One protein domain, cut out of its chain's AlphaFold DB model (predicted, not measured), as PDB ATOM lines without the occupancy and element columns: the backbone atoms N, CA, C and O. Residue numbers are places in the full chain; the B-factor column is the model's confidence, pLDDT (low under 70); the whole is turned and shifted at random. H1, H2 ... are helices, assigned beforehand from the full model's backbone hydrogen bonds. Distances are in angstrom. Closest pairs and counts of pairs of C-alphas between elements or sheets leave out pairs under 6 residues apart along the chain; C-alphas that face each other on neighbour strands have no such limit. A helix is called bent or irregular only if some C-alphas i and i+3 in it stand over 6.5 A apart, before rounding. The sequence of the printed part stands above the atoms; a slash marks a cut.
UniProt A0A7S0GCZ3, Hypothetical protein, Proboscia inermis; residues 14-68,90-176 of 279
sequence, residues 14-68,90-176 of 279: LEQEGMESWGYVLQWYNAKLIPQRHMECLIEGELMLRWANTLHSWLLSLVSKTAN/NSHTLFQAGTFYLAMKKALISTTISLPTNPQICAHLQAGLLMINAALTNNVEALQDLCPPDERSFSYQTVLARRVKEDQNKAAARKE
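What this domain is: This is residues 14 to 68 and 90 to 176 of the 279 residues of the protein "Hypothetical protein" of Proboscia inermis (UniProt A0A7S0GCZ3). H2b, H3 and H4 form an up-and-down bundle, each running against the one before, with H5 folded back on it; H1 lies along H2a, and residues 165 to 176 of H6 stick out. The 142 printed residues hold six named helices, H1 to H6, and no named strand: all helix. Only just compact, close to loose, the radius of gyration of the C-alphas is 17.0 A; spans are 59 by 35 by 26 A.

How they stand to each other: H2, residues 36 to 68, assigned as one helix by its hydrogen bonds, is bent: C-alphas 45 and 48 are 6.6 A apart. Its arms are H2a, 36 to 45, and H2b, 48 to 68. H2b touches H4, residues 119 to 136, closest C-alphas Ala 52 and Gly 128, 6.3 A. H3, residues 91 to 110, makes a hairpin with H4, closest C-alphas Ala 97 and Ile 132, 7.2 A. H5, residues 140 to 145, makes another, touching residues 131 to 135 of H4 alone, closest C-alphas Ala 134 and Leu 143, 5.4 A. H6, residues 156 to 176, touches H2a with 156 to 160 alone, at a steep tilt of 53 degrees, closest C-alphas Gly 45 and Tyr 156, 4.3 A. H1, residues 14 to 30, is close to H2a but not clearly touching, closest C-alphas Tyr 29 and Met 39, 6.9 A. Every O i to N i+4 pair is within hydrogen-bond range in H2a, H2b, H3, H4, H5 and H6; in H1, 9 of 13.

Where its parts are: H2b spans 30.4 A, H6 30.0 A, H3 28.0 A, H1 25.7 A and H4 25.4 A. H1 begins at C-alpha 14 (311.874, 419.123, 445.902); H6 ends at C-alpha 176 (322.955, 370.113, 450.509).

The domain as a whole: Residues 69 to 89 are not printed, and C-alphas 68 and 90 are 14.1 A apart across the cut. Of the links printed whole, none is long. Residues 14 to 19 and 111 to 116 have pLDDT under 70.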
ATOM      1  N   LEU A  14     311.400 420.264 446.702       51.00
ATOM      2  CA  LEU A  14     311.874 419.123 445.902       51.00
ATOM      3  C   LEU A  14     311.550 417.758 446.543       51.00
ATOM      4  O   LEU A  14     311.429 416.748 445.847       51.00
ATOM      5  N   GLU A  15     311.357 417.708 447.862       58.94
ATOM      6  CA  GLU A  15     310.996 416.480 448.582       58.94
ATOM      7  C   GLU A  15     309.531 416.070 448.377       58.94
ATOM      8  O   GLU A  15     309.204 414.876 448.406       58.94
ATOM      9  N   GLN A  16     308.649 417.042 448.126       62.12
ATOM     10  CA  GLN A  16     307.229 416.780 447.919       62.12
ATOM     11  C   GLN A  16     306.989 416.044 446.590       62.12
ATOM     12  O   GLN A  16     306.262 415.049 446.566       62.12
ATOM     13  N   GLU A  17     307.691 416.433 445.521       65.94
ATOM     14  CA  GLU A  17     307.601 415.770 444.208       65.94
ATOM     15  C   GLU A  17     308.120 414.321 444.245       65.94
ATOM     16  O   GLU A  17     307.543 413.412 443.639       65.94
ATOM     17  N   GLY A  18     309.190 414.071 445.009       69.81
ATOM     18  CA  GLY A  18     309.746 412.729 445.179       69.81
ATOM     19  C   GLY A  18     308.742 411.758 445.804       69.81
ATOM     20  O   GLY A  18     308.574 410.639 445.314       69.81
ATOM     21  N   MET A  19     308.027 412.190 446.846       69.06
ATOM     22  CA  MET A  19     307.003 411.386 447.525       69.06
ATOM     23  C   MET A  19     305.777 411.101 446.647       69.06
ATOM     24  O   MET A  19     305.217 410.005 446.721       69.06
ATOM     25  N   GLU A  20     305.378 412.035 445.780       78.19
ATOM     26  CA  GLU A  20     304.251 411.828 444.860       78.19
ATOM     27  C   GLU A  20     304.516 410.681 443.878       78.19
ATOM     28  O   GLU A  20     303.638 409.846 443.637       78.19
ATOM     29  N   SER A  21     305.755 410.564 443.385       82.94
ATOM     30  CA  SER A  21     306.146 409.465 442.493       82.94
ATOM     31  C   SER A  21     305.991 408.081 443.150       82.94
ATOM     32  O   SER A  21     305.557 407.121 442.503       82.94
ATOM     33  N   TRP A  22     306.237 407.984 444.461       86.75
ATOM     34  CA  TRP A  22     306.047 406.752 445.232       86.75
ATOM     35  C   TRP A  22     304.579 406.374 445.412       86.75
ATOM     36  O   TRP A  22     304.269 405.187 445.550       86.75
ATOM     37  N   GLY A  23     303.669 407.347 445.333       86.38
ATOM     38  CA  GLY A  23     302.230 407.097 445.318       86.38
ATOM     39  C   GLY A  23     301.827 406.133 444.199       86.38
ATOM     40  O   GLY A  23     301.087 405.179 444.449       86.38
ATOM     41  N   TYR A  24     302.373 406.307 442.991       90.25
ATOM     42  CA  TYR A  24     302.096 405.418 441.857       90.25
ATOM     43  C   TYR A  24     302.683 404.017 442.044       90.25
ATOM     44  O   TYR A  24     302.005 403.024 441.779       90.25
ATOM     45  N   VAL A  25     303.912 403.913 442.558       90.50
ATOM     46  CA  VAL A  25     304.556 402.614 442.830       90.50
ATOM     47  C   VAL A  25     303.739 401.808 443.844       90.50
ATOM     48  O   VAL A  25     303.499 400.615 443.652       90.50
ATOM     49  N   LEU A  26     303.242 402.469 444.893       88.62
ATOM     50  CA  LEU A  26     302.361 401.854 445.884       88.62
ATOM     51  C   LEU A  26     301.017 401.432 445.288       88.62
ATOM     52  O   LEU A  26     300.528 400.347 445.599       88.62
ATOM     53  N   GLN A  27     300.432 402.240 444.401       90.06
ATOM     54  CA  GLN A  27     299.221 401.852 443.674       90.06
ATOM     55  C   GLN A  27     299.453 400.603 442.816       90.06
ATOM     56  O   GLN A  27     298.634 399.685 442.847       90.06
ATOM     57  N   TRP A  28     300.581 400.514 442.103       93.38
ATOM     58  CA  TRP A  28     300.936 399.333 441.310       93.38
ATOM     59  C   TRP A  28     301.153 398.088 442.176       93.38
ATOM     60  O   TRP A  28     300.724 396.994 441.803       93.38
ATOM     61  N   TYR A  29     301.764 398.244 443.351       91.88
ATOM     62  CA  TYR A  29     301.894 397.161 444.322       91.88
ATOM     63  C   TYR A  29     300.529 396.693 444.850       91.88
ATOM     64  O   TYR A  29     300.236 395.498 444.821       91.88
ATOM     65  N   ASN A  30     299.651 397.622 445.239       89.00
ATOM     66  CA  ASN A  30     298.301 397.314 445.724       89.00
ATOM     67  C   ASN A  30     297.429 396.652 444.646       89.00
ATOM     68  O   ASN A  30     296.642 395.752 444.941       89.00
ATOM     69  N   ALA A  31     297.618 397.039 443.382       94.00
ATOM     70  CA  ALA A  31     297.006 396.397 442.220       94.00
ATOM     71  C   ALA A  31     297.626 395.025 441.875       94.00
ATOM     72  O   ALA A  31     297.215 394.398 440.901       94.00
ATOM     73  N   LYS A  32     298.599 394.542 442.664       94.00
ATOM     74  CA  LYS A  32     299.345 393.284 442.470       94.00
ATOM     75  C   LYS A  32     300.107 393.209 441.142       94.00
ATOM     76  O   LYS A  32     300.413 392.116 440.672       94.00
ATOM     77  N   LEU A  33     300.439 394.358 440.553       95.62
ATOM     78  CA  LEU A  33     301.249 394.442 439.332       95.62
ATOM     79  C   LEU A  33     302.741 394.262 439.630       95.62
ATOM     80  O   LEU A  33     303.495 393.795 438.781       95.62
ATOM     81  N   ILE A  34     303.162 394.607 440.849       94.50
ATOM     82  CA  ILE A  34     304.537 394.446 441.322       94.50
ATOM     83  C   ILE A  34     304.567 393.314 442.354       94.50
ATOM     84  O   ILE A  34     303.894 393.413 443.382       94.50
ATOM     85  N   PRO A  35     305.356 392.246 442.142       93.25
ATOM     86  CA  PRO A  35     305.528 391.217 443.158       93.25
ATOM     87  C   PRO A  35     306.169 391.795 444.424       93.25
ATOM     88  O   PRO A  35     307.061 392.641 444.339       93.25
ATOM     89  N   GLN A  36     305.798 391.274 445.597       91.75
ATOM     90  CA  GLN A  36     306.319 391.734 446.895       91.75
ATOM     91  C   GLN A  36     307.845 391.862 446.923       91.75
ATOM     92  O   GLN A  36     308.374 392.858 447.400       91.75
ATOM     93  N   ARG A  37     308.554 390.892 446.343       92.38
ATOM     94  CA  ARG A  37     310.017 390.912 446.271       92.38
ATOM     95  C   ARG A  37     310.562 392.168 445.589       92.38
ATOM     96  O   ARG A  37     311.527 392.749 446.069       92.38
ATOM     97  N   HIS A  38     309.954 392.580 444.480       94.81
ATOM     98  CA  HIS A  38     310.359 393.777 443.748       94.81
ATOM     99  C   HIS A  38     310.038 395.040 444.539       94.81
ATOM    100  O   HIS A  38     310.868 395.941 444.589       94.81
ATOM    101  N   MET A  39     308.889 395.067 445.220       93.69
ATOM    102  CA  MET A  39     308.531 396.173 446.105       93.69
ATOM    103  C   MET A  39     309.549 396.343 447.239       93.69
ATOM    104  O   MET A  39     310.011 397.450 447.491       93.69
ATOM    105  N   GLU A  40     309.969 395.249 447.878       92.25
ATOM    106  CA  GLU A  40     311.008 395.289 448.914       92.25
ATOM    107  C   GLU A  40     312.351 395.793 448.370       92.25
ATOM    108  O   GLU A  40     313.020 396.574 449.041       92.25
ATOM    109  N   CYS A  41     312.732 395.390 447.152       94.88
ATOM    110  CA  CYS A  41     313.958 395.876 446.510       94.88
ATOM    111  C   CYS A  41     313.881 397.367 446.168       94.88
ATOM    112  O   CYS A  41     314.882 398.060 446.294       94.88
ATOM    113  N   LEU A  42     312.718 397.854 445.724       95.00
ATOM    114  CA  LEU A  42     312.493 399.270 445.425       95.00
ATOM    115  C   LEU A  42     312.546 400.108 446.705       95.00
ATOM    116  O   LEU A  42     313.230 401.127 446.745       95.00
ATOM    117  N   ILE A  43     311.874 399.658 447.768       92.69
ATOM    118  CA  ILE A  43     311.910 400.350 449.061       92.69
ATOM    119  C   ILE A  43     313.339 400.430 449.576       92.69
ATOM    120  O   ILE A  43     313.791 401.500 449.956       92.69
ATOM    121  N   GLU A  44     314.056 399.311 449.591       93.44
ATOM    122  CA  GLU A  44     315.417 399.270 450.113       93.44
ATOM    123  C   GLU A  44     316.397 400.052 449.224       93.44
ATOM    124  O   GLU A  44     317.134 400.898 449.719       93.44
ATOM    125  N   GLY A  45     316.395 399.784 447.917       94.38
ATOM    126  CA  GLY A  45     317.394 400.284 446.973       94.38
ATOM    127  C   GLY A  45     317.192 401.721 446.511       94.38
ATOM    128  O   GLY A  45     318.164 402.349 446.117       94.38
ATOM    129  N   GLU A  46     315.963 402.239 446.552       94.12
ATOM    130  CA  GLU A  46     315.643 403.574 446.032       94.12
ATOM    131  C   GLU A  46     315.065 404.471 447.130       94.12
ATOM    132  O   GLU A  46     315.622 405.529 447.416       94.12
ATOM    133  N   LEU A  47     313.971 404.055 447.785       92.00
ATOM    134  CA  LEU A  47     313.279 404.911 448.760       92.00
ATOM    135  C   LEU A  47     314.131 405.167 450.005       92.00
ATOM    136  O   LEU A  47     314.363 406.318 450.363       92.00
ATOM    137  N   MET A  48     314.573 404.096 450.674       92.06
ATOM    138  CA  MET A  48     315.335 404.183 451.924       92.06
ATOM    139  C   MET A  48     316.678 404.867 451.702       92.06
ATOM    140  O   MET A  48     317.110 405.634 452.556       92.06
ATOM    141  N   LEU A  49     317.322 404.606 450.562       93.50
ATOM    142  CA  LEU A  49     318.607 405.205 450.237       93.50
ATOM    143  C   LEU A  49     318.495 406.717 450.038       93.50
ATOM    144  O   LEU A  49     319.213 407.467 450.694       93.50
ATOM    145  N   ARG A  50     317.569 407.169 449.180       91.75
ATOM    146  CA  ARG A  50     317.339 408.604 448.958       91.75
ATOM    147  C   ARG A  50     316.938 409.294 450.249       91.75
ATOM    148  O   ARG A  50     317.517 410.309 450.602       91.75
ATOM    149  N   TRP A  51     316.013 408.690 450.993       90.88
ATOM    150  CA  TRP A  51     315.600 409.196 452.297       90.88
ATOM    151  C   TRP A  51     316.783 409.369 453.258       90.88
ATOM    152  O   TRP A  51     316.909 410.415 453.889       90.88
ATOM    153  N   ALA A  52     317.660 408.367 453.354       93.56
ATOM    154  CA  ALA A  52     318.832 408.419 454.214       93.56
ATOM    155  C   ALA A  52     319.813 409.516 453.772       93.56
ATOM    156  O   ALA A  52     320.275 410.278 454.617       93.56
ATOM    157  N   ASN A  53     320.098 409.633 452.470       93.62
ATOM    158  CA  ASN A  53     320.983 410.666 451.918       93.62
ATOM    159  C   ASN A  53     320.438 412.081 452.146       93.62
ATOM    160  O   ASN A  53     321.177 412.969 452.582       93.62
ATOM    161  N   THR A  54     319.138 412.282 451.921       90.69
ATOM    162  CA  THR A  54     318.452 413.548 452.193       90.69
ATOM    163  C   THR A  54     318.517 413.899 453.677       90.69
ATOM    164  O   THR A  54     318.962 414.992 454.029       90.69
ATOM    165  N   LEU A  55     318.151 412.958 454.556       91.38
ATOM    166  CA  LEU A  55     318.197 413.151 456.005       91.38
ATOM    167  C   LEU A  55     319.615 413.504 456.471       91.38
ATOM    168  O   LEU A  55     319.792 414.458 457.222       91.38
ATOM    169  N   HIS A  56     320.625 412.768 456.010       94.81
ATOM    170  CA  HIS A  56     322.025 412.989 456.370       94.81
ATOM    171  C   HIS A  56     322.534 414.371 455.939       94.81
ATOM    172  O   HIS A  56     323.041 415.125 456.771       94.81
ATOM    173  N   SER A  57     322.318 414.738 454.672       93.19
ATOM    174  CA  SER A  57     322.716 416.039 454.109       93.19
ATOM    175  C   SER A  57     322.065 417.200 454.855       93.19
ATOM    176  O   SER A  57     322.715 418.193 455.199       93.19
ATOM    177  N   TRP A  58     320.774 417.058 455.143       91.00
ATOM    178  CA  TRP A  58     320.016 418.051 455.879       91.00
ATOM    179  C   TRP A  58     320.525 418.197 457.319       91.00
ATOM    180  O   TRP A  58     320.833 419.310 457.742       91.00
ATOM    181  N   LEU A  59     320.728 417.095 458.048       92.31
ATOM    182  CA  LEU A  59     321.278 417.131 459.409       92.31
ATOM    183  C   LEU A  59     322.693 417.735 459.456       92.31
ATOM    184  O   LEU A  59     322.978 418.538 460.344       92.31
ATOM    185  N   LEU A  60     323.564 417.423 458.490       93.38
ATOM    186  CA  LEU A  60     324.904 418.020 458.401       93.38
ATOM    187  C   LEU A  60     324.853 419.536 458.184       93.38
ATOM    188  O   LEU A  60     325.609 420.276 458.822       93.38
ATOM    189  N   SER A  61     323.959 420.006 457.311       91.31
ATOM    190  CA  SER A  61     323.745 421.439 457.080       91.31
ATOM    191  C   SER A  61     323.346 422.152 458.374       91.31
ATOM    192  O   SER A  61     323.897 423.202 458.712       91.31
ATOM    193  N   LEU A  62     322.456 421.542 459.163       88.06
ATOM    194  CA  LEU A  62     322.009 422.102 460.437       88.06
ATOM    195  C   LEU A  62     323.131 422.202 461.460       88.06
ATOM    196  O   LEU A  62     323.337 423.272 462.036       88.06
ATOM    197  N   VAL A  63     323.876 421.114 461.645       90.38
ATOM    198  CA  VAL A  63     324.988 421.069 462.598       90.38
ATOM    199  C   VAL A  63     326.090 422.069 462.207       90.38
ATOM    200  O   VAL A  63     326.655 422.762 463.059       90.38
ATOM    201  N   SER A  64     326.339 422.235 460.906       88.94
ATOM    202  CA  SER A  64     327.311 423.210 460.390       88.94
ATOM    203  C   SER A  64     326.870 424.658 460.638       88.94
ATOM    204  O   SER A  64     327.671 425.490 461.071       88.94
ATOM    205  N   LYS A  65     325.581 424.973 460.430       87.12
ATOM    206  CA  LYS A  65     325.017 426.306 460.718       87.12
ATOM    207  C   LYS A  65     325.136 426.660 462.209       87.12
ATOM    208  O   LYS A  65     325.425 427.811 462.537       87.12
ATOM    209  N   THR A  66     324.973 425.690 463.112       84.50
ATOM    210  CA  THR A  66     325.141 425.913 464.561       84.50
ATOM    211  C   THR A  66     326.596 426.115 464.980       84.50
ATOM    212  O   THR A  66     326.867 426.961 465.835       84.50
ATOM    213  N   ALA A  67     327.541 425.415 464.344       84.44
ATOM    214  CA  ALA A  67     328.969 425.582 464.620       84.44
ATOM    215  C   ALA A  67     329.456 426.999 464.264       84.44
ATOM    216  O   ALA A  67     330.106 427.657 465.078       84.44
ATOM    217  N   ASN A  68     329.060 427.518 463.098       83.56
ATOM    218  CA  ASN A  68     329.481 428.844 462.629       83.56
ATOM    219  C   ASN A  68     328.943 429.998 463.488       83.56
ATOM    220  O   ASN A  68     329.588 431.037 463.597       83.56
ATOM    221  N   ASN A  90     318.065 424.463 467.092       76.00
ATOM    222  CA  ASN A  90     316.678 424.920 467.097       76.00
ATOM    223  C   ASN A  90     315.746 423.712 467.275       76.00
ATOM    224  O   ASN A  90     315.630 422.866 466.385       76.00
ATOM    225  N   SER A  91     315.073 423.641 468.425       77.56
ATOM    226  CA  SER A  91     314.170 422.541 468.788       77.56
ATOM    227  C   SER A  91     313.107 422.288 467.715       77.56
ATOM    228  O   SER A  91     312.709 421.150 467.482       77.56
ATOM    229  N   HIS A  92     312.712 423.344 467.003       78.56
ATOM    230  CA  HIS A  92     311.817 423.297 465.853       78.56
ATOM    231  C   HIS A  92     312.344 422.428 464.703       78.56
ATOM    232  O   HIS A  92     311.598 421.651 464.113       78.56
ATOM    233  N   THR A  93     313.631 422.519 464.382       76.06
ATOM    234  CA  THR A  93     314.196 421.777 463.254       76.06
ATOM    235  C   THR A  93     314.364 420.298 463.590       76.06
ATOM    236  O   THR A  93     314.053 419.426 462.788       76.06
ATOM    237  N   LEU A  94     314.748 419.989 464.825       78.12
ATOM    238  CA  LEU A  94     314.765 418.608 465.315       78.12
ATOM    239  C   LEU A  94     313.357 418.005 465.369       78.12
ATOM    240  O   LEU A  94     313.165 416.827 465.065       78.12
ATOM    241  N   PHE A  95     312.356 418.823 465.697       83.12
ATOM    242  CA  PHE A  95     310.959 418.420 465.613       83.12
ATOM    243  C   PHE A  95     310.563 418.061 464.172       83.12
ATOM    244  O   PHE A  95     309.943 417.018 463.978       83.12
ATOM    245  N   GLN A  96     310.990 418.835 463.166       81.75
ATOM    246  CA  GLN A  96     310.782 418.499 461.747       81.75
ATOM    247  C   GLN A  96     311.451 417.168 461.349       81.75
ATOM    248  O   GLN A  96     310.858 416.370 460.626       81.75
ATOM    249  N   ALA A  97     312.644 416.875 461.880       80.44
ATOM    250  CA  ALA A  97     313.348 415.612 461.626       80.44
ATOM    251  C   ALA A  97     312.532 414.420 462.139       80.44
ATOM    252  O   ALA A  97     312.329 413.414 461.453       80.44
ATOM    253  N   GLY A  98     312.040 414.560 463.372       81.56
ATOM    254  CA  GLY A  98     311.222 413.556 464.034       81.56
ATOM    255  C   GLY A  98     309.876 413.353 463.341       81.56
ATOM    256  O   GLY A  98     309.460 412.209 463.148       81.56
ATOM    257  N   THR A  99     309.197 414.429 462.930       82.25
ATOM    258  CA  THR A  99     307.919 414.319 462.209       82.25
ATOM    259  C   THR A  99     308.102 413.658 460.850       82.25
ATOM    260  O   THR A  99     307.309 412.780 460.506       82.25
ATOM    261  N   PHE A 100     309.171 413.987 460.122       79.62
ATOM    262  CA  PHE A 100     309.508 413.342 458.857       79.62
ATOM    263  C   PHE A 100     309.786 411.841 459.030       79.62
ATOM    264  O   PHE A 100     309.190 411.013 458.334       79.62
ATOM    265  N   TYR A 101     310.597 411.460 460.026       85.88
ATOM    266  CA  TYR A 101     310.848 410.053 460.363       85.88
ATOM    267  C   TYR A 101     309.551 409.296 460.690       85.88
ATOM    268  O   TYR A 101     309.313 408.191 460.193       85.88
ATOM    269  N   LEU A 102     308.682 409.887 461.517       83.62
ATOM    270  CA  LEU A 102     307.410 409.274 461.900       83.62
ATOM    271  C   LEU A 102     306.450 409.143 460.715       83.62
ATOM    272  O   LEU A 102     305.772 408.118 460.607       83.62
ATOM    273  N   ALA A 103     306.404 410.135 459.824       82.50
ATOM    274  CA  ALA A 103     305.607 410.083 458.605       82.50
ATOM    275  C   ALA A 103     306.075 408.944 457.691       82.50
ATOM    276  O   ALA A 103     305.254 408.126 457.275       82.50
ATOM    277  N   MET A 104     307.390 408.821 457.475       82.19
ATOM    278  CA  MET A 104     307.983 407.735 456.691       82.19
ATOM    279  C   MET A 104     307.669 406.366 457.308       82.19
ATOM    280  O   MET A 104     307.117 405.485 456.649       82.19
ATOM    281  N   LYS A 105     307.920 406.201 458.612       83.38
ATOM    282  CA  LYS A 105     307.598 404.967 459.341       83.38
ATOM    283  C   LYS A 105     306.114 404.611 459.222       83.38
ATOM    284  O   LYS A 105     305.779 403.447 459.007       83.38
ATOM    285  N   LYS A 106     305.216 405.591 459.353       84.38
ATOM    286  CA  LYS A 106     303.767 405.382 459.241       84.38
ATOM    287  C   LYS A 106     303.359 404.986 457.821       84.38
ATOM    288  O   LYS A 106     302.570 404.057 457.682       84.38
ATOM    289  N   ALA A 107     303.904 405.637 456.793       81.00
ATOM    290  CA  ALA A 107     303.636 405.309 455.393       81.00
ATOM    291  C   ALA A 107     304.063 403.870 455.057       81.00
ATOM    292  O   ALA A 107     303.304 403.114 454.448       81.00
ATOM    293  N   LEU A 108     305.235 403.463 455.545       81.50
ATOM    294  CA  LEU A 108     305.754 402.107 455.392       81.50
ATOM    295  C   LEU A 108     304.888 401.077 456.134       81.50
ATOM    296  O   LEU A 108     304.447 400.096 455.546       81.50
ATOM    297  N   ILE A 109     304.579 401.295 457.414       80.69
ATOM    298  CA  ILE A 109     303.764 400.342 458.190       80.69
ATOM    299  C   ILE A 109     302.341 400.230 457.623       80.69
ATOM    300  O   ILE A 109     301.768 399.144 457.587       80.69
ATOM    301  N   SER A 110     301.762 401.344 457.167       78.56
ATOM    302  CA  SER A 110     300.383 401.381 456.675       78.56
ATOM    303  C   SER A 110     300.194 400.684 455.328       78.56
ATOM    304  O   SER A 110     299.063 400.345 454.991       78.56
ATOM    305  N   THR A 111     301.252 400.473 454.544       68.38
ATOM    306  CA  THR A 111     301.143 399.953 453.171       68.38
ATOM    307  C   THR A 111     301.024 398.428 453.093       68.38
ATOM    308  O   THR A 111     301.188 397.852 452.022       68.38
ATOM    309  N   THR A 112     300.678 397.742 454.194       61.69
ATOM    310  CA  THR A 112     300.492 396.268 454.284       61.69
ATOM    311  C   THR A 112     301.702 395.423 453.882       61.69
ATOM    312  O   THR A 112     301.662 394.196 453.955       61.69
ATOM    313  N   ILE A 113     302.808 396.058 453.510       67.44
ATOM    314  CA  ILE A 113     304.087 395.404 453.314       67.44
ATOM    315  C   ILE A 113     304.498 394.901 454.695       67.44
ATOM    316  O   ILE A 113     304.480 395.657 455.665       67.44
ATOM    317  N   SER A 114     304.847 393.619 454.798       66.75
ATOM    318  CA  SER A 114     305.333 392.984 456.031       66.75
ATOM    319  C   SER A 114     306.731 393.510 456.413       66.75
ATOM    320  O   SER A 114     307.670 392.763 456.671       66.75
ATOM    321  N   LEU A 115     306.900 394.830 456.450       65.19
ATOM    322  CA  LEU A 115     308.108 395.536 456.846       65.19
ATOM    323  C   LEU A 115     308.669 395.104 458.197       65.19
ATOM    324  O   LEU A 115     309.889 394.979 458.265       65.19
ATOM    325  N   PRO A 116     307.860 394.806 459.240       65.44
ATOM    326  CA  PRO A 116     308.410 394.362 460.520       65.44
ATOM    327  C   PRO A 116     309.226 393.070 460.406       65.44
ATOM    328  O   PRO A 116     310.011 392.762 461.293       65.44
ATOM    329  N   THR A 117     309.039 392.310 459.324       79.25
ATOM    330  CA  THR A 117     309.741 391.042 459.100       79.25
ATOM    331  C   THR A 117     311.014 391.182 458.272       79.25
ATOM    332  O   THR A 117     311.784 390.228 458.201       79.25
ATOM    333  N   ASN A 118     311.266 392.341 457.651       87.38
ATOM    334  CA  ASN A 118     312.428 392.530 456.790       87.38
ATOM    335  C   ASN A 118     313.564 393.230 457.560       87.38
ATOM    336  O   ASN A 118     313.533 394.455 457.715       87.38
ATOM    337  N   PRO A 119     314.588 392.487 458.020       89.81
ATOM    338  CA  PRO A 119     315.627 393.033 458.892       89.81
ATOM    339  C   PRO A 119     316.448 394.140 458.222       89.81
ATOM    340  O   PRO A 119     316.935 395.028 458.914       89.81
ATOM    341  N   GLN A 120     316.570 394.127 456.888       90.88
ATOM    342  CA  GLN A 120     317.338 395.138 456.156       90.88
ATOM    343  C   GLN A 120     316.643 396.498 456.180       90.88
ATOM    344  O   GLN A 120     317.271 397.517 456.453       90.88
ATOM    345  N   ILE A 121     315.322 396.528 455.983       89.62
ATOM    346  CA  ILE A 121     314.582 397.794 456.049       89.62
ATOM    347  C   ILE A 121     314.580 398.335 457.485       89.62
ATOM    348  O   ILE A 121     314.766 399.533 457.696       89.62
ATOM    349  N   CYS A 122     314.449 397.458 458.487       89.94
ATOM    350  CA  CYS A 122     314.605 397.851 459.888       89.94
ATOM    351  C   CYS A 122     315.991 398.450 460.174       89.94
ATOM    352  O   CYS A 122     316.070 399.449 460.886       89.94
ATOM    353  N   ALA A 123     317.058 397.891 459.593       92.00
ATOM    354  CA  ALA A 123     318.412 398.423 459.736       92.00
ATOM    355  C   ALA A 123     318.543 399.841 459.149       92.00
ATOM    356  O   ALA A 123     319.126 400.706 459.799       92.00
ATOM    357  N   HIS A 124     317.940 400.123 457.987       91.81
ATOM    358  CA  HIS A 124     317.920 401.480 457.418       91.81
ATOM    359  C   HIS A 124     317.174 402.483 458.308       91.81
ATOM    360  O   HIS A 124     317.673 403.580 458.563       91.81
ATOM    361  N   LEU A 125     316.005 402.104 458.836       91.12
ATOM    362  CA  LEU A 125     315.252 402.958 459.763       91.12
ATOM    363  C   LEU A 125     316.043 403.223 461.051       91.12
ATOM    364  O   LEU A 125     316.072 404.350 461.546       91.12
ATOM    365  N   GLN A 126     316.718 402.199 461.574       93.31
ATOM    366  CA  GLN A 126     317.591 402.339 462.733       93.31
ATOM    367  C   GLN A 126     318.776 403.268 462.441       93.31
ATOM    368  O   GLN A 126     319.087 404.113 463.276       93.31
ATOM    369  N   ALA A 127     319.398 403.170 461.263       94.88
ATOM    370  CA  ALA A 127     320.469 404.077 460.858       94.88
ATOM    371  C   ALA A 127     319.995 405.539 460.840       94.88
ATOM    372  O   ALA A 127     320.669 406.405 461.389       94.88
ATOM    373  N   GLY A 128     318.800 405.821 460.308       93.31
ATOM    374  CA  GLY A 128     318.241 407.177 460.340       93.31
ATOM    375  C   GLY A 128     317.965 407.698 461.754       93.31
ATOM    376  O   GLY A 128     318.231 408.864 462.038       93.31
ATOM    377  N   LEU A 129     317.518 406.843 462.683       93.75
ATOM    378  CA  LEU A 129     317.413 407.222 464.099       93.75
ATOM    379  C   LEU A 129     318.775 407.562 464.710       93.75
ATOM    380  O   LEU A 129     318.876 408.514 465.482       93.75
ATOM    381  N   LEU A 130     319.815 406.799 464.368       96.12
ATOM    382  CA  LEU A 130     321.173 407.072 464.829       96.12
ATOM    383  C   LEU A 130     321.694 408.403 464.274       96.12
ATOM    384  O   LEU A 130     322.297 409.153 465.036       96.12
ATOM    385  N   MET A 131     321.400 408.740 463.012       95.75
ATOM    386  CA  MET A 131     321.749 410.047 462.436       95.75
ATOM    387  C   MET A 131     321.071 411.191 463.197       95.75
ATOM    388  O   MET A 131     321.735 412.146 463.601       95.75
ATOM    389  N   ILE A 132     319.761 411.079 463.451       92.88
ATOM    390  CA  ILE A 132     319.005 412.085 464.217       92.88
ATOM    391  C   ILE A 132     319.591 412.231 465.625       92.88
ATOM    392  O   ILE A 132     319.768 413.347 466.106       92.88
ATOM    393  N   ASN A 133     319.930 411.120 466.283       93.88
ATOM    394  CA  ASN A 133     320.544 411.144 467.606       93.88
ATOM    395  C   ASN A 133     321.941 411.787 467.595       93.88
ATOM    396  O   ASN A 133     322.237 412.609 468.459       93.88
ATOM    397  N   ALA A 134     322.785 411.464 466.610       95.06
ATOM    398  CA  ALA A 134     324.103 412.078 466.459       95.06
ATOM    399  C   ALA A 134     323.981 413.601 466.302       95.06
ATOM    400  O   ALA A 134     324.637 414.346 467.033       95.06
ATOM    401  N   ALA A 135     323.055 414.053 465.449       92.81
ATOM    402  CA  ALA A 135     322.745 415.468 465.283       92.81
ATOM    403  C   ALA A 135     322.234 416.108 466.584       92.81
ATOM    404  O   ALA A 135     322.739 417.154 466.970       92.81
ATOM    405  N   LEU A 136     321.307 415.466 467.309       90.12
ATOM    406  CA  LEU A 136     320.798 415.942 468.608       90.12
ATOM    407  C   LEU A 136     321.912 416.164 469.636       90.12
ATOM    408  O   LEU A 136     321.872 417.127 470.396       90.12
ATOM    409  N   THR A 137     322.902 415.275 469.653       92.12
ATOM    410  CA  THR A 137     324.063 415.363 470.550       92.12
ATOM    411  C   THR A 137     325.182 416.264 470.025       92.12
ATOM    412  O   THR A 137     326.244 416.326 470.638       92.12
ATOM    413  N   ASN A 138     324.963 416.953 468.898       90.69
ATOM    414  CA  ASN A 138     325.953 417.774 468.200       90.69
ATOM    415  C   ASN A 138     327.268 417.018 467.894       90.69
ATOM    416  O   ASN A 138     328.351 417.602 467.889       90.69
ATOM    417  N   ASN A 139     327.181 415.704 467.661       94.44
ATOM    418  CA  ASN A 139     328.325 414.839 467.387       94.44
ATOM    419  C   ASN A 139     328.533 414.709 465.869       94.44
ATOM    420  O   ASN A 139     327.980 413.816 465.223       94.44
ATOM    421  N   VAL A 140     329.318 415.635 465.309       94.81
ATOM    422  CA  VAL A 140     329.614 415.709 463.866       94.81
ATOM    423  C   VAL A 140     330.316 414.451 463.366       94.81
ATOM    424  O   VAL A 140     329.958 413.952 462.305       94.81
ATOM    425  N   GLU A 141     331.284 413.930 464.122       96.12
ATOM    426  CA  GLU A 141     332.064 412.748 463.738       96.12
ATOM    427  C   GLU A 141     331.155 411.522 463.609       96.12
ATOM    428  O   GLU A 141     331.119 410.886 462.559       96.12
ATOM    429  N   ALA A 142     330.313 411.266 464.617       96.88
ATOM    430  CA  ALA A 142     329.354 410.166 464.557       96.88
ATOM    431  C   ALA A 142     328.350 410.330 463.406       96.88
ATOM    432  O   ALA A 142     327.957 409.345 462.785       96.88
ATOM    433  N   LEU A 143     327.923 411.560 463.103       96.69
ATOM    434  CA  LEU A 143     327.037 411.813 461.968       96.69
ATOM    435  C   LEU A 143     327.746 411.552 460.629       96.69
ATOM    436  O   LEU A 143     327.132 411.000 459.721       96.69
ATOM    437  N   GLN A 144     329.027 411.902 460.503       96.00
ATOM    438  CA  GLN A 144     329.839 411.610 459.318       96.00
ATOM    439  C   GLN A 144     330.078 410.104 459.140       96.00
ATOM    440  O   GLN A 144     329.954 409.608 458.022       96.00
ATOM    441  N   ASP A 145     330.322 409.366 460.223       96.81
ATOM    442  CA  ASP A 145     330.486 407.905 460.191       96.81
ATOM    443  C   ASP A 145     329.200 407.171 459.775       96.81
ATOM    444  O   ASP A 145     329.245 406.078 459.211       96.81
ATOM    445  N   LEU A 146     328.037 407.782 460.020       96.75
ATOM    446  CA  LEU A 146     326.721 407.279 459.619       96.75
ATOM    447  C   LEU A 146     326.331 407.673 458.182       96.75
ATOM    448  O   LEU A 146     325.149 407.592 457.832       96.75
ATOM    449  N   CYS A 147     327.293 408.099 457.358       96.19
ATOM    450  CA  CYS A 147     327.061 408.450 455.961       96.19
ATOM    451  C   CYS A 147     326.394 407.284 455.205       96.19
ATOM    452  O   CYS A 147     326.924 406.164 455.204       96.19
ATOM    453  N   PRO A 148     325.232 407.507 454.568       95.38
ATOM    454  CA  PRO A 148     324.593 406.486 453.755       95.38
ATOM    455  C   PRO A 148     325.472 406.086 452.556       95.38
ATOM    456  O   PRO A 148     326.341 406.848 452.130       95.38
ATOM    457  N   PRO A 149     325.255 404.891 451.974       94.12
ATOM    458  CA  PRO A 149     325.942 404.497 450.751       94.12
ATOM    459  C   PRO A 149     325.698 405.486 449.601       94.12
ATOM    460  O   PRO A 149     324.613 406.058 449.474       94.12
ATOM    461  N   ASP A 150     326.685 405.622 448.714       92.25
ATOM    462  CA  ASP A 150     326.544 406.425 447.497       92.25
ATOM    463  C   ASP A 150     325.459 405.835 446.581       92.25
ATOM    464  O   ASP A 150     325.418 404.617 446.360       92.25
ATOM    465  N   GLU A 151     324.628 406.695 445.988       88.31
ATOM    466  CA  GLU A 151     323.529 406.322 445.083       88.31
ATOM    467  C   GLU A 151     324.008 405.542 443.855       88.31
ATOM    468  O   GLU A 151     323.277 404.738 443.280       88.31
ATOM    469  N   ARG A 152     325.267 405.726 443.450       89.00
ATOM    470  CA  ARG A 152     325.853 404.961 442.337       89.00
ATOM    471  C   ARG A 152     326.239 403.543 442.740       89.00
ATOM    472  O   ARG A 152     326.296 402.655 441.891       89.00
ATOM    473  N   SER A 153     326.536 403.340 444.021       90.31
ATOM    474  CA  SER A 153     326.961 402.052 444.576       90.31
ATOM    475  C   SER A 153     325.783 401.183 445.012       90.31
ATOM    476  O   SER A 153     325.894 399.956 445.024       90.31
ATOM    477  N   PHE A 154     324.652 401.813 445.333       92.12
ATOM    478  CA  PHE A 154     323.471 401.158 445.867       92.12
ATOM    479  C   PHE A 154     322.243 401.561 445.053       92.12
ATOM    480  O   PHE A 154     321.886 402.725 444.967       92.12
ATOM    481  N   SER A 155     321.614 400.582 444.417       94.94
ATOM    482  CA  SER A 155     320.428 400.775 443.579       94.94
ATOM    483  C   SER A 155     319.503 399.570 443.660       94.94
ATOM    484  O   SER A 155     319.918 398.474 444.064       94.94
ATOM    485  N   TYR A 156     318.270 399.722 443.182       96.06
ATOM    486  CA  TYR A 156     317.323 398.618 443.043       96.06
ATOM    487  C   TYR A 156     317.943 397.361 442.400       96.06
ATOM    488  O   TYR A 156     317.730 396.249 442.885       96.06
ATOM    489  N   GLN A 157     318.753 397.518 441.345       96.88
ATOM    490  CA  GLN A 157     319.372 396.387 440.643       96.88
ATOM    491  C   GLN A 157     320.365 395.631 441.531       96.88
ATOM    492  O   GLN A 157     320.376 394.398 441.547       96.88
ATOM    493  N   THR A 158     321.168 396.357 442.313       96.12
ATOM    494  CA  THR A 158     322.126 395.746 443.247       96.12
ATOM    495  C   THR A 158     321.416 394.987 444.370       96.12
ATOM    496  O   THR A 158     321.787 393.850 444.673       96.12
ATOM    497  N   VAL A 159     320.339 395.555 444.925       96.25
ATOM    498  CA  VAL A 159     319.525 394.911 445.965       96.25
ATOM    499  C   VAL A 159     318.824 393.670 445.419       96.25
ATOM    500  O   VAL A 159     318.825 392.619 446.066       96.25
ATOM    501  N   LEU A 160     318.270 393.754 444.206       97.06
ATOM    502  CA  LEU A 160     317.632 392.623 443.543       97.06
ATOM    503  C   LEU A 160     318.632 391.487 443.305       97.06
ATOM    504  O   LEU A 160     318.351 390.344 443.669       97.06
ATOM    505  N   ALA A 161     319.812 391.793 442.758       96.94
ATOM    506  CA  ALA A 161     320.870 390.811 442.540       96.94
ATOM    507  C   ALA A 161     321.303 390.137 443.854       96.94
ATOM    508  O   ALA A 161     321.424 388.909 443.913       96.94
ATOM    509  N   ARG A 162     321.461 390.918 444.934       96.12
ATOM    510  CA  ARG A 162     321.792 390.402 446.271       96.12
ATOM    511  C   ARG A 162     320.721 389.441 446.786       96.12
ATOM    512  O   ARG A 162     321.046 388.316 447.159       96.12
ATOM    513  N   ARG A 163     319.444 389.833 446.747       94.81
ATOM    514  CA  ARG A 163     318.318 389.001 447.218       94.81
ATOM    515  C   ARG A 163     318.140 387.730 446.383       94.81
ATOM    516  O   ARG A 163     317.852 386.670 446.933       94.81
ATOM    517  N   VAL A 164     318.367 387.799 445.069       95.94
ATOM    518  CA  VAL A 164     318.389 386.610 444.197       95.94
ATOM    519  C   VAL A 164     319.483 385.638 444.632       95.94
ATOM    520  O   VAL A 164     319.205 384.449 444.782       95.94
ATOM    521  N   LYS A 165     320.693 386.141 444.891       96.25
ATOM    522  CA  LYS A 165     321.818 385.331 445.370       96.25
ATOM    523  C   LYS A 165     321.551 384.727 446.752       96.25
ATOM    524  O   LYS A 165     321.817 383.548 446.959       96.25
ATOM    525  N   GLU A 166     320.999 385.494 447.690       92.88
ATOM    526  CA  GLU A 166     320.622 384.993 449.020       92.88
ATOM    527  C   GLU A 166     319.615 383.841 448.933       92.88
ATOM    528  O   GLU A 166     319.762 382.838 449.632       92.88
ATOM    529  N   ASP A 167     318.621 383.944 448.053       91.56
ATOM    530  CA  ASP A 167     317.619 382.891 447.890       91.56
ATOM    531  C   ASP A 167     318.179 381.657 447.171       91.56
ATOM    532  O   ASP A 167     317.829 380.533 447.532       91.56
ATOM    533  N   GLN A 168     319.104 381.839 446.224       94.44
ATOM    534  CA  GLN A 168     319.867 380.732 445.640       94.44
ATOM    535  C   GLN A 168     320.708 380.015 446.701       94.44
ATOM    536  O   GLN A 168     320.665 378.789 446.777       94.44
ATOM    537  N   ASN A 169     321.395 380.760 447.569       93.00
ATOM    538  CA  ASN A 169     322.180 380.197 448.668       93.00
ATOM    539  C   ASN A 169     321.291 379.445 449.669       93.00
ATOM    540  O   ASN A 169     321.622 378.333 450.072       93.00
ATOM    541  N   LYS A 170     320.127 380.000 450.033       89.81
ATOM    542  CA  LYS A 170     319.145 379.318 450.896       89.81
ATOM    543  C   LYS A 170     318.595 378.049 450.241       89.81
ATOM    544  O   LYS A 170     318.402 377.044 450.920       89.81
ATOM    545  N   ALA A 171     318.338 378.077 448.934       90.94
ATOM    546  CA  ALA A 171     317.875 376.908 448.193       90.94
ATOM    547  C   ALA A 171     318.965 375.830 448.073       90.94
ATOM    548  O   ALA A 171     318.655 374.648 448.205       90.94
ATOM    549  N   ALA A 172     320.224 376.222 447.864       91.25
ATOM    550  CA  ALA A 172     321.369 375.317 447.845       91.25
ATOM    551  C   ALA A 172     321.591 374.674 449.221       91.25
ATOM    552  O   ALA A 172     321.628 373.453 449.312       91.25
ATOM    553  N   ALA A 173     321.574 375.463 450.301       87.81
ATOM    554  CA  ALA A 173     321.692 374.958 451.670       87.81
ATOM    555  C   ALA A 173     320.588 373.944 452.031       87.81
ATOM    556  O   ALA A 173     320.832 372.998 452.772       87.81
ATOM    557  N   ARG A 174     319.376 374.095 451.478       82.88
ATOM    558  CA  ARG A 174     318.293 373.105 451.644       82.88
ATOM    559  C   ARG A 174     318.523 371.808 450.869       82.88
ATOM    560  O   ARG A 174     318.026 370.774 451.297       82.88
ATOM    561  N   LYS A 175     319.214 371.859 449.728       81.19
ATOM    562  CA  LYS A 175     319.528 370.678 448.904       81.19
ATOM    563  C   LYS A 175     320.753 369.926 449.414       81.19
ATOM    564  O   LYS A 175     320.811 368.710 449.286       81.19
ATOM    565  N   GLU A 176     321.714 370.658 449.964       71.00
ATOM    566  CA  GLU A 176     322.955 370.113 450.509       71.00
ATOM    567  C   GLU A 176     322.850 369.728 451.976       71.00
ATOM    568  O   GLU A 176     323.767 369.087 452.469       71.00
TER     569      GLU A 176